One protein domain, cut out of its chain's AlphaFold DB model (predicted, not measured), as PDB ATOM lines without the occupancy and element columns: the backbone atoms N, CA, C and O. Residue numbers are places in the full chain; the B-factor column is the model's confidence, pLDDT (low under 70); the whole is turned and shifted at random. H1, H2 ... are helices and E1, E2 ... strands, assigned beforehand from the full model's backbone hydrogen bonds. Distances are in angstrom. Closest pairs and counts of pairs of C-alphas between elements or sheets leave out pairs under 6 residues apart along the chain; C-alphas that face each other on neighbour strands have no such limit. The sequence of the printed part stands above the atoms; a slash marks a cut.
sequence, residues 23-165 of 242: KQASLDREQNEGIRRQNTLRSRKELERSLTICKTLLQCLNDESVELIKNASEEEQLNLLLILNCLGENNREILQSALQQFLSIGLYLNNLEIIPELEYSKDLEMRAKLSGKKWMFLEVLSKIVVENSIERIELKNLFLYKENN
ATOM      1  N   LYS A  23     154.962  97.776 145.769       80.62
ATOM      2  CA  LYS A  23     153.546  98.036 145.483       80.62
ATOM      3  C   LYS A  23     152.638  97.522 146.605       80.62
ATOM      4  O   LYS A  23     151.672  98.194 146.949       80.62
ATOM      5  N   GLN A  24     152.971  96.374 147.198       81.06
ATOM      6  CA  GLN A  24     152.268  95.837 148.366       81.06
ATOM      7  C   GLN A  24     152.385  96.778 149.569       81.06
ATOM      8  O   GLN A  24     151.365  97.202 150.102       81.06
ATOM      9  N   ALA A  25     153.605  97.201 149.921       81.38
ATOM     10  CA  ALA A  25     153.835  98.138 151.018       81.38
ATOM     11  C   ALA A  25     153.115  99.485 150.812       81.38
ATOM     12  O   ALA A  25     152.610 100.064 151.770       81.38
ATOM     13  N   SER A  26     153.030  99.972 149.567       82.44
ATOM     14  CA  SER A  26     152.288 101.194 149.234       82.44
ATOM     15  C   SER A  26     150.782 101.047 149.469       82.44
ATOM     16  O   SER A  26     150.177 101.908 150.100       82.44
ATOM     17  N   LEU A  27     150.175  99.951 149.000       82.75
ATOM     18  CA  LEU A  27     148.741  99.691 149.188       82.75
ATOM     19  C   LEU A  27     148.397  99.446 150.661       82.75
ATOM     20  O   LEU A  27     147.394  99.961 151.154       82.75
ATOM     21  N   ASP A  28     149.246  98.707 151.375       82.44
ATOM     22  CA  ASP A  28     149.096  98.492 152.813       82.44
ATOM     23  C   ASP A  28     149.193  99.816 153.574       82.44
ATOM     24  O   ASP A  28     148.413 100.058 154.494       82.44
ATOM     25  N   ARG A  29     150.104 100.711 153.171       80.25
ATOM     26  CA  ARG A  29     150.206 102.057 153.741       80.25
ATOM     27  C   ARG A  29     148.923 102.857 153.526       80.25
ATOM     28  O   ARG A  29     148.388 103.362 154.506       80.25
ATOM     29  N   GLU A  30     148.411 102.942 152.300       80.44
ATOM     30  CA  GLU A  30     147.166 103.670 152.000       80.44
ATOM     31  C   GLU A  30     145.968 103.101 152.769       80.44
ATOM     32  O   GLU A  30     145.164 103.845 153.337       80.44
ATOM     33  N   GLN A  31     145.859 101.771 152.842       81.81
ATOM     34  CA  GLN A  31     144.809 101.111 153.608       81.81
ATOM     35  C   GLN A  31     144.939 101.416 155.107       81.81
ATOM     36  O   GLN A  31     143.941 101.728 155.761       81.81
ATOM     37  N   ASN A  32     146.156 101.362 155.651       78.81
ATOM     38  CA  ASN A  32     146.427 101.681 157.049       78.81
ATOM     39  C   ASN A  32     146.149 103.156 157.359       78.81
ATOM     40  O   ASN A  32     145.552 103.452 158.391       78.81
ATOM     41  N   GLU A  33     146.517 104.080 156.470       77.88
ATOM     42  CA  GLU A  33     146.193 105.506 156.584       77.88
ATOM     43  C   GLU A  33     144.672 105.735 156.553       77.88
ATOM     44  O   GLU A  33     144.140 106.478 157.382       77.88
ATOM     45  N   GLY A  34     143.946 105.033 155.676       79.38
ATOM     46  CA  GLY A  34     142.483 105.069 155.625       79.38
ATOM     47  C   GLY A  34     141.826 104.575 156.920       79.38
ATOM     48  O   GLY A  34     140.925 105.235 157.445       79.38
ATOM     49  N   ILE A  35     142.300 103.453 157.470       78.62
ATOM     50  CA  ILE A  35     141.827 102.902 158.750       78.62
ATOM     51  C   ILE A  35     142.143 103.863 159.901       78.62
ATOM     52  O   ILE A  35     141.259 104.148 160.710       78.62
ATOM     53  N   ARG A  36     143.368 104.405 159.958       76.19
ATOM     54  CA  ARG A  36     143.771 105.407 160.958       76.19
ATOM     55  C   ARG A  36     142.828 106.601 160.926       76.19
ATOM     56  O   ARG A  36     142.200 106.891 161.935       76.19
ATOM     57  N   ARG A  37     142.602 107.195 159.752       79.44
ATOM     58  CA  ARG A  37     141.692 108.339 159.593       79.44
ATOM     59  C   ARG A  37     140.266 108.032 160.063       79.44
ATOM     60  O   ARG A  37     139.641 108.868 160.718       79.44
ATOM     61  N   GLN A  38     139.737 106.845 159.758       82.44
ATOM     62  CA  GLN A  38     138.418 106.424 160.245       82.44
ATOM     63  C   GLN A  38     138.386 106.281 161.775       82.44
ATOM     64  O   GLN A  38     137.438 106.746 162.412       82.44
ATOM     65  N   ASN A  39     139.426 105.691 162.369       80.50
ATOM     66  CA  ASN A  39     139.561 105.538 163.818       80.50
ATOM     67  C   ASN A  39     139.681 106.888 164.534       80.50
ATOM     68  O   ASN A  39     139.034 107.091 165.565       80.50
ATOM     69  N   THR A  40     140.433 107.833 163.972       78.62
ATOM     70  CA  THR A  40     140.559 109.196 164.493       78.62
ATOM     71  C   THR A  40     139.211 109.916 164.482       78.62
ATOM     72  O   THR A  40     138.777 110.443 165.507       78.62
ATOM     73  N   LEU A  41     138.484 109.882 163.356       82.31
ATOM     74  CA  LEU A  41     137.152 110.491 163.249       82.31
ATOM     75  C   LEU A  41     136.154 109.875 164.234       82.31
ATOM     76  O   LEU A  41     135.327 110.583 164.811       82.31
ATOM     77  N   ARG A  42     136.227 108.557 164.437       83.25
ATOM     78  CA  ARG A  42     135.409 107.855 165.426       83.25
ATOM     79  C   ARG A  42     135.752 108.303 166.847       83.25
ATOM     80  O   ARG A  42     134.840 108.610 167.607       83.25
ATOM     81  N   SER A  43     137.037 108.405 167.175       80.44
ATOM     82  CA  SER A  43     137.516 108.844 168.490       80.44
ATOM     83  C   SER A  43     137.107 110.284 168.806       80.44
ATOM     84  O   SER A  43     136.611 110.541 169.899       80.44
ATOM     85  N   ARG A  44     137.196 111.199 167.828       81.00
ATOM     86  CA  ARG A  44     136.680 112.573 167.963       81.00
ATOM     87  C   ARG A  44     135.180 112.596 168.262       81.00
ATOM     88  O   ARG A  44     134.760 113.259 169.203       81.00
ATOM     89  N   LYS A  45     134.375 111.835 167.511       81.75
ATOM     90  CA  LYS A  45     132.919 111.752 167.730       81.75
ATOM     91  C   LYS A  45     132.554 111.139 169.082       81.75
ATOM     92  O   LYS A  45     131.554 111.529 169.670       81.75
ATOM     93  N   GLU A  46     133.311 110.151 169.552       80.62
ATOM     94  CA  GLU A  46     133.089 109.522 170.859       80.62
ATOM     95  C   GLU A  46     133.372 110.502 172.007       80.62
ATOM     96  O   GLU A  46     132.544 110.611 172.909       80.62
ATOM     97  N   LEU A  47     134.462 111.274 171.927       78.56
ATOM     98  CA  LEU A  47     134.781 112.324 172.906       78.56
ATOM     99  C   LEU A  47     133.802 113.506 172.859       78.56
ATOM    100  O   LEU A  47     133.452 114.056 173.897       78.56
ATOM    101  N   GLU A  48     133.319 113.885 171.672       79.19
ATOM    102  CA  GLU A  48     132.278 114.915 171.537       79.19
ATOM    103  C   GLU A  48     130.963 114.457 172.196       79.19
ATOM    104  O   GLU A  48     130.281 115.236 172.860       79.19
ATOM    105  N   ARG A  49     130.617 113.168 172.067       74.75
ATOM    106  CA  ARG A  49     129.408 112.579 172.667       74.75
ATOM    107  C   ARG A  49     129.492 112.395 174.176       74.75
ATOM    108  O   ARG A  49     128.448 112.423 174.821       74.75
ATOM    109  N   SER A  50     130.682 112.195 174.740       67.25
ATOM    110  CA  SER A  50     130.847 112.011 176.187       67.25
ATOM    111  C   SER A  50     130.667 113.310 176.987       67.25
ATOM    112  O   SER A  50     130.793 113.279 178.209       67.25
ATOM    113  N   LEU A  51     130.367 114.441 176.321       59.09
ATOM    114  CA  LEU A  51     130.154 115.775 176.910       59.09
ATOM    115  C   LEU A  51     131.328 116.274 177.775       59.09
ATOM    116  O   LEU A  51     131.204 117.265 178.485       59.09
ATOM    117  N   THR A  52     132.478 115.603 177.709       60.84
ATOM    118  CA  THR A  52     133.639 115.877 178.567       60.84
ATOM    119  C   THR A  52     134.537 116.966 177.981       60.84
ATOM    120  O   THR A  52     135.358 117.534 178.692       60.84
ATOM    121  N   ILE A  53     134.416 117.243 176.677       70.00
ATOM    122  CA  ILE A  53     135.314 118.123 175.923       70.00
ATOM    123  C   ILE A  53     134.486 119.036 175.015       70.00
ATOM    124  O   ILE A  53     133.642 118.569 174.250       70.00
ATOM    125  N   CYS A  54     134.738 120.346 175.073       74.44
ATOM    126  CA  CYS A  54     134.098 121.311 174.184       74.44
ATOM    127  C   CYS A  54     134.512 121.075 172.722       74.44
ATOM    128  O   CYS A  54     135.668 120.778 172.420       74.44
ATOM    129  N   LYS A  55     133.572 121.274 171.792       80.56
ATOM    130  CA  LYS A  55     133.808 121.106 170.349       80.56
ATOM    131  C   LYS A  55     134.970 121.959 169.830       80.56
ATOM    132  O   LYS A  55     135.703 121.510 168.956       80.56
ATOM    133  N   THR A  56     135.146 123.152 170.392       82.56
ATOM    134  CA  THR A  56     136.258 124.064 170.092       82.56
ATOM    135  C   THR A  56     137.605 123.434 170.443       82.56
ATOM    136  O   THR A  56     138.482 123.355 169.593       82.56
ATOM    137  N   LEU A  57     137.741 122.857 171.639       85.19
ATOM    138  CA  LEU A  57     138.963 122.171 172.065       85.19
ATOM    139  C   LEU A  57     139.305 120.971 171.160       85.19
ATOM    140  O   LEU A  57     140.462 120.788 170.790       85.19
ATOM    141  N   LEU A  58     138.311 120.182 170.732       84.44
ATOM    142  CA  LEU A  58     138.542 119.068 169.795       84.44
ATOM    143  C   LEU A  58     139.032 119.513 168.409       84.44
ATOM    144  O   LEU A  58     139.659 118.712 167.713       84.44
ATOM    145  N   GLN A  59     138.728 120.746 167.995       85.75
ATOM    146  CA  GLN A  59     139.209 121.319 166.736       85.75
ATOM    147  C   GLN A  59     140.661 121.792 166.849       85.75
ATOM    148  O   GLN A  59     141.411 121.627 165.891       85.75
ATOM    149  N   CYS A  60     141.061 122.309 168.014       87.25
ATOM    150  CA  CYS A  60     142.431 122.751 168.273       87.25
ATOM    151  C   CYS A  60     143.408 121.577 168.480       87.25
ATOM    152  O   CYS A  60     144.602 121.715 168.226       87.25
ATOM    153  N   LEU A  61     142.926 120.423 168.959       88.56
ATOM    154  CA  LEU A  61     143.759 119.248 169.234       88.56
ATOM    155  C   LEU A  61     144.118 118.463 167.964       88.56
ATOM    156  O   LEU A  61     143.249 118.070 167.170       88.56
ATOM    157  N   ASN A  62     145.406 118.137 167.827       87.62
ATOM    158  CA  ASN A  62     145.877 117.227 166.784       87.62
ATOM    159  C   ASN A  62     145.398 115.773 167.021       87.62
ATOM    160  O   ASN A  62     144.945 115.403 168.107       87.62
ATOM    161  N   ASP A  63     145.482 114.939 165.982       83.31
ATOM    162  CA  ASP A  63     144.951 113.568 166.006       83.31
ATOM    163  C   ASP A  63     145.619 112.691 167.083       83.31
ATOM    164  O   ASP A  63     144.933 111.940 167.777       83.31
ATOM    165  N   GLU A  64     146.934 112.842 167.278       82.81
ATOM    166  CA  GLU A  64     147.699 112.116 168.302       82.81
ATOM    167  C   GLU A  64     147.246 112.484 169.721       82.81
ATOM    168  O   GLU A  64     147.052 111.610 170.565       82.81
ATOM    169  N   SER A  65     146.994 113.770 169.975       87.38
ATOM    170  CA  SER A  65     146.528 114.269 171.274       87.38
ATOM    171  C   SER A  65     145.136 113.742 171.606       87.38
ATOM    172  O   SER A  65     144.859 113.387 172.752       87.38
ATOM    173  N   VAL A  66     144.254 113.663 170.604       85.50
ATOM    174  CA  VAL A  66     142.906 113.097 170.754       85.50
ATOM    175  C   VAL A  66     142.986 111.617 171.135       85.50
ATOM    176  O   VAL A  66     142.286 111.178 172.051       85.50
ATOM    177  N   GLU A  67     143.844 110.843 170.465       81.94
ATOM    178  CA  GLU A  67     144.065 109.433 170.803       81.94
ATOM    179  C   GLU A  67     144.678 109.266 172.198       81.94
ATOM    180  O   GLU A  67     144.231 108.405 172.959       81.94
ATOM    181  N   LEU A  68     145.641 110.116 172.565       84.19
ATOM    182  CA  LEU A  68     146.272 110.117 173.883       84.19
ATOM    183  C   LEU A  68     145.233 110.338 174.984       84.19
ATOM    184  O   LEU A  68     145.129 109.525 175.902       84.19
ATOM    185  N   ILE A  69     144.423 111.393 174.872       85.25
ATOM    186  CA  ILE A  69     143.360 111.693 175.839       85.25
ATOM    187  C   ILE A  69     142.372 110.528 175.923       85.25
ATOM    188  O   ILE A  69     141.972 110.139 177.020       85.25
ATOM    189  N   LYS A  70     141.963 109.956 174.787       83.31
ATOM    190  CA  LYS A  70     141.007 108.843 174.771       83.31
ATOM    191  C   LYS A  70     141.554 107.612 175.493       83.31
ATOM    192  O   LYS A  70     140.835 107.023 176.295       83.31
ATOM    193  N   ASN A  71     142.802 107.245 175.213       82.25
ATOM    194  CA  ASN A  71     143.427 106.033 175.738       82.25
ATOM    195  C   ASN A  71     143.943 106.194 177.177       82.25
ATOM    196  O   ASN A  71     144.230 105.196 177.835       82.25
ATOM    197  N   ALA A  72     144.064 107.426 177.674       82.38
ATOM    198  CA  ALA A  72     144.463 107.696 179.046       82.38
ATOM    199  C   ALA A  72     143.395 107.234 180.052       82.38
ATOM    200  O   ALA A  72     142.214 107.593 179.935       82.38
ATOM    201  N   SER A  73     143.844 106.485 181.066       82.50
ATOM    202  CA  SER A  73     143.046 106.128 182.243       82.50
ATOM    203  C   SER A  73     142.720 107.375 183.075       82.50
ATOM    204  O   SER A  73     143.491 108.333 183.101       82.50
ATOM    205  N   GLU A  74     141.578 107.377 183.761       80.81
ATOM    206  CA  GLU A  74     141.175 108.494 184.631       80.81
ATOM    207  C   GLU A  74     141.936 108.522 185.963       80.81
ATOM    208  O   GLU A  74     142.130 109.589 186.548       80.81
ATOM    209  N   GLU A  75     142.382 107.357 186.430       80.81
ATOM    210  CA  GLU A  75     143.057 107.196 187.722       80.81
ATOM    211  C   GLU A  75     144.580 107.366 187.626       80.81
ATOM    212  O   GLU A  75     145.228 107.673 188.627       80.81
ATOM    213  N   GLU A  76     145.154 107.193 186.432       83.50
ATOM    214  CA  GLU A  76     146.600 107.264 186.205       83.50
ATOM    215  C   GLU A  76     147.103 108.716 186.250       83.50
ATOM    216  O   GLU A  76     146.481 109.638 185.713       83.50
ATOM    217  N   GLN A  77     148.262 108.919 186.880       85.75
ATOM    218  CA  GLN A  77     148.969 110.192 186.820       85.75
ATOM    219  C   GLN A  77     149.653 110.323 185.458       85.75
ATOM    220  O   GLN A  77     150.513 109.521 185.096       85.75
ATOM    221  N   LEU A  78     149.260 111.341 184.699       87.06
ATOM    222  CA  LEU A  78     149.782 111.616 183.369       87.06
ATOM    223  C   LEU A  78     150.894 112.657 183.460       87.06
ATOM    224  O   LEU A  78     150.713 113.705 184.079       87.06
ATOM    225  N   ASN A  79     152.008 112.388 182.784       87.44
ATOM    226  CA  ASN A  79     153.076 113.358 182.562       87.44
ATOM    227  C   ASN A  79     153.114 113.694 181.077       87.44
ATOM    228  O   ASN A  79     153.515 112.862 180.262       87.44
ATOM    229  N   LEU A  80     152.669 114.897 180.729       88.56
ATOM    230  CA  LEU A  80     152.479 115.320 179.346       88.56
ATOM    231  C   LEU A  80     153.265 116.595 179.058       88.56
ATOM    232  O   LEU A  80     153.377 117.484 179.900       88.56
ATOM    233  N   LEU A  81     153.786 116.686 177.841       89.25
ATOM    234  CA  LEU A  81     154.256 117.926 177.254       89.25
ATOM    235  C   LEU A  81     153.073 118.578 176.548       89.25
ATOM    236  O   LEU A  81     152.548 118.019 175.584       89.25
ATOM    237  N   LEU A  82     152.675 119.745 177.031       91.06
ATOM    238  CA  LEU A  82     151.730 120.620 176.363       91.06
ATOM    239  C   LEU A  82     152.498 121.587 175.466       91.06
ATOM    240  O   LEU A  82     153.383 122.292 175.945       91.06
ATOM    241  N   ILE A  83     152.128 121.630 174.192       90.06
ATOM    242  CA  ILE A  83     152.614 122.598 173.215       90.06
ATOM    243  C   ILE A  83     151.427 123.462 172.796       90.06
ATOM    244  O   ILE A  83     150.435 122.944 172.272       90.06
ATOM    245  N   LEU A  84     151.513 124.763 173.067       88.94
ATOM    246  CA  LEU A  84     150.552 125.760 172.604       88.94
ATOM    247  C   LEU A  84     151.225 126.662 171.576       88.94
ATOM    248  O   LEU A  84     152.242 127.283 171.883       88.94
ATOM    249  N   ASN A  85     150.607 126.788 170.405       85.38
ATOM    250  CA  ASN A  85     151.017 127.778 169.418       85.38
ATOM    251  C   ASN A  85     150.198 129.048 169.649       85.38
ATOM    252  O   ASN A  85     148.980 129.062 169.442       85.38
ATOM    253  N   CYS A  86     150.862 130.099 170.122       78.56
ATOM    254  CA  CYS A  86     150.281 131.413 170.349       78.56
ATOM    255  C   CYS A  86     150.619 132.314 169.156       78.56
ATOM    256  O   CYS A  86     151.787 132.618 168.917       78.56
ATOM    257  N   LEU A  87     149.593 132.717 168.404       73.06
ATOM    258  CA  LEU A  87     149.736 133.575 167.227       73.06
ATOM    259  C   LEU A  87     149.429 135.036 167.579       73.06
ATOM    260  O   LEU A  87     148.429 135.333 168.239       73.06
ATOM    261  N   GLY A  88     150.234 135.961 167.052       70.38
ATOM    262  CA  GLY A  88     149.934 137.397 167.090       70.38
ATOM    263  C   GLY A  88     150.353 138.152 168.363       70.38
ATOM    264  O   GLY A  88     151.345 137.838 169.010       70.38
ATOM    265  N   GLU A  89     149.657 139.254 168.675       68.56
ATOM    266  CA  GLU A  89     150.099 140.241 169.686       68.56
ATOM    267  C   GLU A  89     149.697 139.900 171.132       68.56
ATOM    268  O   GLU A  89     150.329 140.377 172.076       68.56
ATOM    269  N   ASN A  90     148.697 139.035 171.324       77.50
ATOM    270  CA  ASN A  90     148.104 138.763 172.639       77.50
ATOM    271  C   ASN A  90     148.824 137.655 173.425       77.50
ATOM    272  O   ASN A  90     148.324 137.201 174.453       77.50
ATOM    273  N   ASN A  91     150.011 137.220 172.995       80.44
ATOM    274  CA  ASN A  91     150.696 136.069 173.591       80.44
ATOM    275  C   ASN A  91     150.889 136.197 175.103       80.44
ATOM    276  O   ASN A  91     150.763 135.218 175.829       80.44
ATOM    277  N   ARG A  92     151.152 137.411 175.603       84.50
ATOM    278  CA  ARG A  92     151.299 137.654 177.043       84.50
ATOM    279  C   ARG A  92     150.036 137.285 177.822       84.50
ATOM    280  O   ARG A  92     150.143 136.689 178.890       84.50
ATOM    281  N   GLU A  93     148.869 137.652 177.307       86.06
ATOM    282  CA  GLU A  93     147.582 137.387 177.955       86.06
ATOM    283  C   GLU A  93     147.279 135.889 177.947       86.06
ATOM    284  O   GLU A  93     146.911 135.338 178.982       86.06
ATOM    285  N   ILE A  94     147.555 135.219 176.823       86.50
ATOM    286  CA  ILE A  94     147.378 133.769 176.672       86.50
ATOM    287  C   ILE A  94     148.275 133.010 177.655       86.50
ATOM    288  O   ILE A  94     147.803 132.132 178.374       86.50
ATOM    289  N   LEU A  95     149.560 133.371 177.729       88.19
ATOM    290  CA  LEU A  95     150.518 132.768 178.659       88.19
ATOM    291  C   LEU A  95     150.097 132.996 180.114       88.19
ATOM    292  O   LEU A  95     150.125 132.071 180.925       88.19
ATOM    293  N   GLN A  96     149.684 134.219 180.455       89.19
ATOM    294  CA  GLN A  96     149.240 134.549 181.805       89.19
ATOM    295  C   GLN A  96     147.973 133.774 182.186       89.19
ATOM    296  O   GLN A  96     147.933 133.203 183.277       89.19
ATOM    297  N   SER A  97     146.978 133.714 181.296       89.81
ATOM    298  CA  SER A  97     145.766 132.911 181.482       89.81
ATOM    299  C   SER A  97     146.141 131.438 181.675       89.81
ATOM    300  O   SER A  97     145.786 130.854 182.696       89.81
ATOM    301  N   ALA A  98     146.963 130.857 180.795       90.69
ATOM    302  CA  ALA A  98     147.378 129.459 180.899       90.69
ATOM    303  C   ALA A  98     148.048 129.134 182.246       90.69
ATOM    304  O   ALA A  98     147.649 128.183 182.920       90.69
ATOM    305  N   LEU A  99     149.007 129.954 182.688       92.06
ATOM    306  CA  LEU A  99     149.694 129.763 183.971       92.06
ATOM    307  C   LEU A  99     148.747 129.898 185.168       92.06
ATOM    308  O   LEU A  99     148.832 129.110 186.113       92.06
ATOM    309  N   GLN A 100     147.820 130.858 185.128       92.31
ATOM    310  CA  GLN A 100     146.795 131.006 186.162       92.31
ATOM    311  C   GLN A 100     145.872 129.784 186.219       92.31
ATOM    312  O   GLN A 100     145.545 129.325 187.315       92.31
ATOM    313  N   GLN A 101     145.495 129.220 185.069       91.62
ATOM    314  CA  GLN A 101     144.668 128.014 185.006       91.62
ATOM    315  C   GLN A 101     145.413 126.768 185.507       91.62
ATOM    316  O   GLN A 101     144.822 125.950 186.212       91.62
ATOM    317  N   PHE A 102     146.713 126.625 185.216       93.38
ATOM    318  CA  PHE A 102     147.513 125.524 185.772       93.38
ATOM    319  C   PHE A 102     147.536 125.574 187.302       93.38
ATOM    320  O   PHE A 102     147.289 124.562 187.960       93.38
ATOM    321  N   LEU A 103     147.771 126.764 187.866       92.31
ATOM    322  CA  LEU A 103     147.816 126.971 189.312       92.31
ATOM    323  C   LEU A 103     146.451 126.775 189.979       92.31
ATOM    324  O   LEU A 103     146.384 126.169 191.045       92.31
ATOM    325  N   SER A 104     145.367 127.261 189.365       92.69
ATOM    326  CA  SER A 104     144.021 127.194 189.950       92.69
ATOM    327  C   SER A 104     143.498 125.761 190.069       92.69
ATOM    328  O   SER A 104     142.857 125.419 191.060       92.69
ATOM    329  N   ILE A 105     143.802 124.917 189.080       92.06
ATOM    330  CA  ILE A 105     143.390 123.508 189.044       92.06
ATOM    331  C   ILE A 105     144.377 122.607 189.807       92.06
ATOM    332  O   ILE A 105     144.020 121.504 190.220       92.06
ATOM    333  N   GLY A 106     145.604 123.082 190.044       91.06
ATOM    334  CA  GLY A 106     146.652 122.325 190.728       91.06
ATOM    335  C   GLY A 106     147.413 121.367 189.808       91.06
ATOM    336  O   GLY A 106     147.897 120.330 190.260       91.06
ATOM    337  N   LEU A 107     147.518 121.694 188.515       92.12
ATOM    338  CA  LEU A 107     148.395 120.990 187.579       92.12
ATOM    339  C   LEU A 107     149.852 121.330 187.888       92.12
ATOM    340  O   LEU A 107     150.239 122.498 187.925       92.12
ATOM    341  N   TYR A 108     150.672 120.303 188.094       91.75
ATOM    342  CA  TYR A 108     152.059 120.497 188.486       91.75
ATOM    343  C   TYR A 108     152.922 120.831 187.267       91.75
ATOM    344  O   TYR A 108     153.048 120.023 186.344       91.75
ATOM    345  N   LEU A 109     153.513 122.025 187.268       91.88
ATOM    346  CA  LEU A 109     154.398 122.516 186.216       91.88
ATOM    347  C   LEU A 109     155.852 122.164 186.549       91.88
ATOM    348  O   LEU A 109     156.444 122.744 187.453       91.88
ATOM    349  N   ASN A 110     156.424 121.223 185.798       87.31
ATOM    350  CA  ASN A 110     157.818 120.793 185.951       87.31
ATOM    351  C   ASN A 110     158.795 121.727 185.234       87.31
ATOM    352  O   ASN A 110     159.880 122.007 185.730       87.31
ATOM    353  N   ASN A 111     158.432 122.135 184.020       88.94
ATOM    354  CA  ASN A 111     159.261 122.962 183.155       88.94
ATOM    355  C   ASN A 111     158.360 123.800 182.249       88.94
ATOM    356  O   ASN A 111     157.320 123.311 181.799       88.94
ATOM    357  N   LEU A 112     158.792 125.019 181.961       91.00
ATOM    358  CA  LEU A 112     158.154 125.931 181.029       91.00
ATOM    359  C   LEU A 112     159.224 126.533 180.123       91.00
ATOM    360  O   LEU A 112     160.135 127.208 180.593       91.00
ATOM    361  N   GLU A 113     159.062 126.331 178.825       88.25
ATOM    362  CA  GLU A 113     159.890 126.928 177.786       88.25
ATOM    363  C   GLU A 113     158.996 127.772 176.877       88.25
ATOM    364  O   GLU A 113     157.889 127.367 176.516       88.25
ATOM    365  N   ILE A 114     159.469 128.965 176.523       89.50
ATOM    366  CA  ILE A 114     158.799 129.866 175.585       89.50
ATOM    367  C   ILE A 114     159.771 130.083 174.438       89.50
ATOM    368  O   ILE A 114     160.866 130.608 174.645       89.50
ATOM    369  N   ILE A 115     159.378 129.648 173.248       84.75
ATOM    370  CA  ILE A 115     160.235 129.632 172.070       84.75
ATOM    371  C   ILE A 115     159.620 130.553 171.015       84.75
ATOM    372  O   ILE A 115     158.470 130.342 170.635       84.75
ATOM    373  N   PRO A 116     160.345 131.568 170.522       84.50
ATOM    374  CA  PRO A 116     159.913 132.317 169.350       84.50
ATOM    375  C   PRO A 116     160.064 131.463 168.089       84.50
ATOM    376  O   PRO A 116     161.107 130.843 167.886       84.50
ATOM    377  N   GLU A 117     159.027 131.422 167.250       72.12
ATOM    378  CA  GLU A 117     159.015 130.548 166.067       72.12
ATOM    379  C   GLU A 117     159.964 131.066 164.967       72.12
ATOM    380  O   GLU A 117     160.654 130.280 164.318       72.12
ATOM    381  N   LEU A 118     160.076 132.394 164.808       68.25
ATOM    382  CA  LEU A 118     161.037 133.081 163.932       68.25
ATOM    383  C   LEU A 118     161.427 134.443 164.533       68.25
ATOM    384  O   LEU A 118     160.617 135.077 165.198       68.25
ATOM    385  N   GLU A 119     162.621 134.966 164.218       59.78
ATOM    386  CA  GLU A 119     163.063 136.307 164.668       59.78
ATOM    387  C   GLU A 119     162.140 137.457 164.206       59.78
ATOM    388  O   GLU A 119     162.146 138.533 164.802       59.78
ATOM    389  N   TYR A 120     161.342 137.235 163.154       59.03
ATOM    390  CA  TYR A 120     160.459 138.240 162.551       59.03
ATOM    391  C   TYR A 120     158.965 137.962 162.743       59.03
ATOM    392  O   TYR A 120     158.152 138.834 162.424       59.03
ATOM    393  N   SER A 121     158.581 136.773 163.220       67.75
ATOM    394  CA  SER A 121     157.182 136.511 163.561       67.75
ATOM    395  C   SER A 121     156.918 136.974 164.991       67.75
ATOM    396  O   SER A 121     157.808 136.993 165.840       67.75
ATOM    397  N   LYS A 122     155.676 137.374 165.272       69.50
ATOM    398  CA  LYS A 122     155.224 137.585 166.655       69.50
ATOM    399  C   LYS A 122     154.770 136.274 167.294       69.50
ATOM    400  O   LYS A 122     154.204 136.308 168.375       69.50
ATOM    401  N   ASP A 123     154.990 135.142 166.637       79.88
ATOM    402  CA  ASP A 123     154.431 133.863 167.048       79.88
ATOM    403  C   ASP A 123     155.339 133.213 168.092       79.88
ATOM    404  O   ASP A 123     156.571 133.206 167.969       79.88
ATOM    405  N   LEU A 124     154.720 132.705 169.154       83.75
ATOM    406  CA  LEU A 124     155.399 132.063 170.269       83.75
ATOM    407  C   LEU A 124     154.851 130.652 170.457       83.75
ATOM    408  O   LEU A 124     153.642 130.439 170.540       83.75
ATOM    409  N   GLU A 125     155.753 129.696 170.615       87.44
ATOM    410  CA  GLU A 125     155.438 128.341 171.033       87.44
ATOM    411  C   GLU A 125     155.701 128.211 172.538       87.44
ATOM    412  O   GLU A 125     156.832 128.359 173.012       87.44
ATOM    413  N   MET A 126     154.652 127.930 173.311       89.44
ATOM    414  CA  MET A 126     154.779 127.601 174.728       89.44
ATOM    415  C   MET A 126     154.860 126.088 174.892       89.44
ATOM    416  O   MET A 126     153.923 125.371 174.541       89.44
ATOM    417  N   ARG A 127     155.939 125.612 175.509       90.50
ATOM    418  CA  ARG A 127     156.135 124.213 175.886       90.50
ATOM    419  C   ARG A 127     156.097 124.077 177.401       90.50
ATOM    420  O   ARG A 127     156.986 124.554 178.097       90.50
ATOM    421  N   ALA A 128     155.084 123.400 177.922       91.25
ATOM    422  CA  ALA A 128     154.923 123.160 179.351       91.25
ATOM    423  C   ALA A 128     154.965 121.659 179.652       91.25
ATOM    424  O   ALA A 128     154.131 120.891 179.170       91.25
ATOM    425  N   LYS A 129     155.924 121.225 180.477       90.81
ATOM    426  CA  LYS A 129     155.953 119.862 181.024       90.81
ATOM    427  C   LYS A 129     155.061 119.821 182.254       90.81
ATOM    428  O   LYS A 129     155.396 120.408 183.282       90.81
ATOM    429  N   LEU A 130     153.945 119.116 182.149       91.62
ATOM    430  CA  LEU A 130     152.883 119.097 183.146       91.62
ATOM    431  C   LEU A 130     152.683 117.689 183.709       91.62
ATOM    432  O   LEU A 130     152.807 116.697 182.990       91.62
ATOM    433  N   SER A 131     152.339 117.608 184.992       91.38
ATOM    434  CA  SER A 131     151.938 116.376 185.669       91.38
ATOM    435  C   SER A 131     150.574 116.547 186.330       91.38
ATOM    436  O   SER A 131     150.342 117.526 187.040       91.38
ATOM    437  N   GLY A 132     149.663 115.601 186.104       91.06
ATOM    438  CA  GLY A 132     148.326 115.654 186.688       91.06
ATOM    439  C   GLY A 132     147.404 114.533 186.226       91.06
ATOM    440  O   GLY A 132     147.802 113.625 185.500       91.06
ATOM    441  N   LYS A 133     146.141 114.595 186.653       91.12
ATOM    442  CA  LYS A 133     145.095 113.659 186.214       91.12
ATOM    443  C   LYS A 133     144.467 114.118 184.903       91.12
ATOM    444  O   LYS A 133     144.397 115.312 184.626       91.12
ATOM    445  N   LYS A 134     143.914 113.174 184.137       89.50
ATOM    446  CA  LYS A 134     143.234 113.432 182.855       89.50
ATOM    447  C   LYS A 134     142.228 114.587 182.911       89.50
ATOM    448  O   LYS A 134     142.269 115.469 182.060       89.50
ATOM    449  N   TRP A 135     141.348 114.599 183.913       88.25
ATOM    450  CA  TRP A 135     140.315 115.633 184.046       88.25
ATOM    451  C   TRP A 135     140.904 117.039 184.224       88.25
ATOM    452  O   TRP A 135     140.352 117.987 183.679       88.25
ATOM    453  N   MET A 136     142.053 117.167 184.902       91.44
ATOM    454  CA  MET A 136     142.723 118.454 185.110       91.44
ATOM    455  C   MET A 136     143.194 119.045 183.779       91.44
ATOM    456  O   MET A 136     142.989 120.228 183.518       91.44
ATOM    457  N   PHE A 137     143.789 118.212 182.912       90.88
ATOM    458  CA  PHE A 137     144.195 118.630 181.567       90.88
ATOM    459  C   PHE A 137     142.990 119.082 180.743       90.88
ATOM    460  O   PHE A 137     143.047 120.125 180.102       90.88
ATOM    461  N   LEU A 138     141.888 118.329 180.772       89.88
ATOM    462  CA  LEU A 138     140.679 118.692 180.028       89.88
ATOM    463  C   LEU A 138     140.078 120.013 180.514       89.88
ATOM    464  O   LEU A 138     139.737 120.872 179.698       89.88
ATOM    465  N   GLU A 139     139.986 120.193 181.829       89.25
ATOM    466  CA  GLU A 139     139.452 121.413 182.419       89.25
ATOM    467  C   GLU A 139     140.321 122.628 182.078       89.25
ATOM    468  O   GLU A 139     139.793 123.622 181.584       89.25
ATOM    469  N   VAL A 140     141.646 122.538 182.237       90.81
ATOM    470  CA  VAL A 140     142.535 123.638 181.848       90.81
ATOM    471  C   VAL A 140     142.411 123.945 180.361       90.81
ATOM    472  O   VAL A 140     142.177 125.091 179.994       90.81
ATOM    473  N   LEU A 141     142.552 122.943 179.491       90.31
ATOM    474  CA  LEU A 141     142.564 123.179 178.049       90.31
ATOM    475  C   LEU A 141     141.239 123.769 177.564       90.31
ATOM    476  O   LEU A 141     141.240 124.645 176.703       90.31
ATOM    477  N   SER A 142     140.112 123.335 178.136       88.88
ATOM    478  CA  SER A 142     138.805 123.908 177.805       88.88
ATOM    479  C   SER A 142     138.712 125.378 178.205       88.88
ATOM    480  O   SER A 142     138.279 126.184 177.386       88.88
ATOM    481  N   LYS A 143     139.180 125.748 179.404       88.19
ATOM    482  CA  LYS A 143     139.207 127.148 179.850       88.19
ATOM    483  C   LYS A 143     140.111 127.997 178.965       88.19
ATOM    484  O   LYS A 143     139.670 129.032 178.479       88.19
ATOM    485  N   ILE A 144     141.325 127.522 178.671       88.00
ATOM    486  CA  ILE A 144     142.277 128.258 177.832       88.00
ATOM    487  C   ILE A 144     141.689 128.496 176.430       88.00
ATOM    488  O   ILE A 144     141.765 129.618 175.940       88.00
ATOM    489  N   VAL A 145     141.074 127.488 175.798       87.56
ATOM    490  CA  VAL A 145     140.474 127.623 174.453       87.56
ATOM    491  C   VAL A 145     139.233 128.524 174.442       87.56
ATOM    492  O   VAL A 145     138.925 129.131 173.422       87.56
ATOM    493  N   VAL A 146     138.487 128.602 175.546       84.38
ATOM    494  CA  VAL A 146     137.322 129.498 175.650       84.38
ATOM    495  C   VAL A 146     137.757 130.948 175.861       84.38
ATOM    496  O   VAL A 146     137.162 131.853 175.282       84.38
ATOM    497  N   GLU A 147     138.782 131.166 176.684       83.06
ATOM    498  CA  GLU A 147     139.282 132.499 177.037       83.06
ATOM    499  C   GLU A 147     140.175 133.104 175.946       83.06
ATOM    500  O   GLU A 147     140.263 134.325 175.837       83.06
ATOM    501  N   ASN A 148     140.819 132.270 175.122       80.56
ATOM    502  CA  ASN A 148     141.860 132.697 174.192       80.56
ATOM    503  C   ASN A 148     141.661 132.116 172.787       80.56
ATOM    504  O   ASN A 148     141.228 130.980 172.609       80.56
ATOM    505  N   SER A 149     142.065 132.870 171.762       75.94
ATOM    506  CA  SER A 149     142.120 132.372 170.383       75.94
ATOM    507  C   SER A 149     143.361 131.500 170.177       75.94
ATOM    508  O   SER A 149     144.439 132.007 169.884       75.94
ATOM    509  N   ILE A 150     143.210 130.184 170.348       79.88
ATOM    510  CA  ILE A 150     144.268 129.195 170.092       79.88
ATOM    511  C   ILE A 150     143.879 128.336 168.895       79.88
ATOM    512  O   ILE A 150     142.826 127.701 168.900       79.88
ATOM    513  N   GLU A 151     144.747 128.269 167.888       75.38
ATOM    514  CA  GLU A 151     144.495 127.458 166.692       75.38
ATOM    515  C   GLU A 151     144.926 126.002 166.864       75.38
ATOM    516  O   GLU A 151     144.236 125.095 166.396       75.38
ATOM    517  N   ARG A 152     146.057 125.762 167.538       84.62
ATOM    518  CA  ARG A 152     146.663 124.431 167.623       84.62
ATOM    519  C   ARG A 152     147.201 124.125 169.014       84.62
ATOM    520  O   ARG A 152     147.945 124.910 169.599       84.62
ATOM    521  N   ILE A 153     146.827 122.948 169.504       88.94
ATOM    522  CA  ILE A 153     147.254 122.373 170.777       88.94
ATOM    523  C   ILE A 153     147.801 120.977 170.507       88.94
ATOM    524  O   ILE A 153     147.135 120.148 169.876       88.94
ATOM    525  N   GLU A 154     148.993 120.700 171.027       89.88
ATOM    526  CA  GLU A 154     149.570 119.359 171.008       89.88
ATOM    527  C   GLU A 154     149.870 118.866 172.420       89.88
ATOM    528  O   GLU A 154     150.412 119.585 173.257       89.88
ATOM    529  N   LEU A 155     149.532 117.607 172.669       87.69
ATOM    530  CA  LEU A 155     149.885 116.859 173.861       87.69
ATOM    531  C   LEU A 155     150.771 115.693 173.450       87.69
ATOM    532  O   LEU A 155     150.371 114.852 172.645       87.69
ATOM    533  N   LYS A 156     151.958 115.616 174.044       85.50
ATOM    534  CA  LYS A 156     152.877 114.488 173.864       85.50
ATOM    535  C   LYS A 156     153.105 113.806 175.201       85.50
ATOM    536  O   LYS A 156     153.209 114.469 176.231       85.50
ATOM    537  N   ASN A 157     153.169 112.480 175.206       80.62
ATOM    538  CA  ASN A 157     153.492 111.743 176.423       80.62
ATOM    539  C   ASN A 157     154.979 111.935 176.756       80.62
ATOM    540  O   ASN A 157     155.823 111.763 175.880       80.62
ATOM    541  N   LEU A 158     155.302 112.303 178.000       71.94
ATOM    542  CA  LEU A 158     156.693 112.422 178.450       71.94
ATOM    543  C   LEU A 158     157.299 111.057 178.790       71.94
ATOM    544  O   LEU A 158     158.520 110.919 178.781       71.94
ATOM    545  N   PHE A 159     156.470 110.048 179.082       61.22
ATOM    546  CA  PHE A 159     156.953 108.693 179.323       61.22
ATOM    547  C   PHE A 159     157.024 107.882 178.036       61.22
ATOM    548  O   PHE A 159     156.052 107.709 177.304       61.22
ATOM    549  N   LEU A 160     158.222 107.358 177.821       51.62
ATOM    550  CA  LEU A 160     158.722 106.854 176.555       51.62
ATOM    551  C   LEU A 160     158.485 105.378 176.274       51.62
ATOM    552  O   LEU A 160     158.566 104.957 175.131       51.62
ATOM    553  N   TYR A 161     158.229 104.564 177.289       44.75
ATOM    554  CA  TYR A 161     158.158 103.122 177.093       44.75
ATOM    555  C   TYR A 161     157.102 102.532 178.022       44.75
ATOM    556  O   TYR A 161     157.386 102.121 179.141       44.75
ATOM    557  N   LYS A 162     155.858 102.454 177.541       44.72
ATOM    558  CA  LYS A 162     155.046 101.266 177.824       44.72
ATOM    559  C   LYS A 162     155.268 100.353 176.629       44.72
ATOM    560  O   LYS A 162     154.834 100.697 175.533       44.72
ATOM    561  N   GLU A 163     155.916  99.207 176.845       46.16
ATOM    562  CA  GLU A 163     156.234  98.183 175.826       46.16
ATOM    563  C   GLU A 163     155.031  97.758 174.954       46.16
ATOM    564  O   GLU A 163     155.205  97.139 173.911       46.16
ATOM    565  N   ASN A 164     153.808  98.147 175.329       43.97
ATOM    566  CA  ASN A 164     152.563  97.720 174.704       43.97
ATOM    567  C   ASN A 164     151.827  98.803 173.887       43.97
ATOM    568  O   ASN A 164     150.721  98.532 173.421       43.97
ATOM    569  N   ASN A 165     152.378 100.012 173.692       44.81
ATOM    570  CA  ASN A 165     151.703 101.065 172.912       44.81
ATOM    571  C   ASN A 165     152.349 101.283 171.533       44.81
ATOM    572  O   ASN A 165     153.265 102.087 171.365       44.81
TER     573      ASN A 165
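AT A GLANCE: This is residues 23 to 165 of the 242 residues of the protein "Hypothetical protein" of Meloidogyne enterolobii (UniProt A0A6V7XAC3). A twisted sheet of four strands is covered on one face by two helices side by side, H4 and H5, while H3 packs slantwise over the edge strand E4 and H2 packs on H5 with one end near the last residues of H1. The long helix H1 touches this body near its last residues, and its residues 23 to 35 stick out as an arm. The printed part has 143 residues, with five named helices and four named strands in the order H1 H2 H3 E1 H4 E2 E3 H5 E4, class mixed. The sheet runs E2 E3 E1 E4, antiparallel throughout. The whole is compact, with a radius of gyration of the C-alphas of 16.5 A and spans of 50 by 41 by 30 A.

IN THESE COORDINATES: H1, residues 23 to 49, begins at C-alpha (153.546, 98.036, 145.483) and is 39.2 A long. H2 is residues 55 to 60, and H3 is residues 63 to 71. E1, residues 78 to 86, is 23.7 A long and starts at C-alpha (149.782, 111.616, 183.369). H4, residues 91 to 105, measures 21.2 A. E2, residues 108 to 116, measures 23.8 A and bends by 52 degrees at residue 111. E3, residues 124 to 132, measures 24.3 A, and H5, residues 134 to 147, measures 20.3 A. E4, residues 152 to 157, ends at C-alpha (153.492, 111.743, 176.423).

HOW THE PARTS SIT: In the sheet, E2 and E3 form a hairpin, with N 113 and O 127 2.8 A apart. E3 and E1 have N 82 and O 128 at 2.8 A, and E1 and E4 have N 83 and O 154 at 2.8 A, these pairs being within hydrogen-bond range. E1, H4, E2 and E3, H5, E4 are split strand-helix-strand units, each with a strand between its two same-way strands and a right-handed crossover. H4 and H5 on one face make two layers with the sheet. H4 runs along E3 at a height over the sheet of 9.5 A. H4 and H5 touch, closest at the C-alphas of Gln 101 and Val 140, 5.8 A, opposite ways at a shallow tilt of 34.8 degrees, only just short of steep. H3 is on the sheet, its closest C-alphas to E4 being Ser 65 and Leu 155, 5.0 A. H2 only grazes the sheet with residues 57 to 60, and touches H5 about perpendicular at 90 degrees, the C-alphas of Leu 57 and Ser 142 being 6.0 A apart. H1 touches H3 with its residues 40 to 47 alone, closest at the C-alphas of Thr 40 and Asp 63, 6.4 A. In H1 to H5 every O i to N i+4 pair is within hydrogen-bond range.

THE WHOLE: The C-alphas farthest apart, Lys 23 and Ser 104, are 54.0 A apart. The printed part has no cut and no long link. Residues 160 to 165 stand free. Mean pLDDT of the printed part is 81.7, and residues 50 to 52, 89, 118 to 122 and 159 to 165 are under 70.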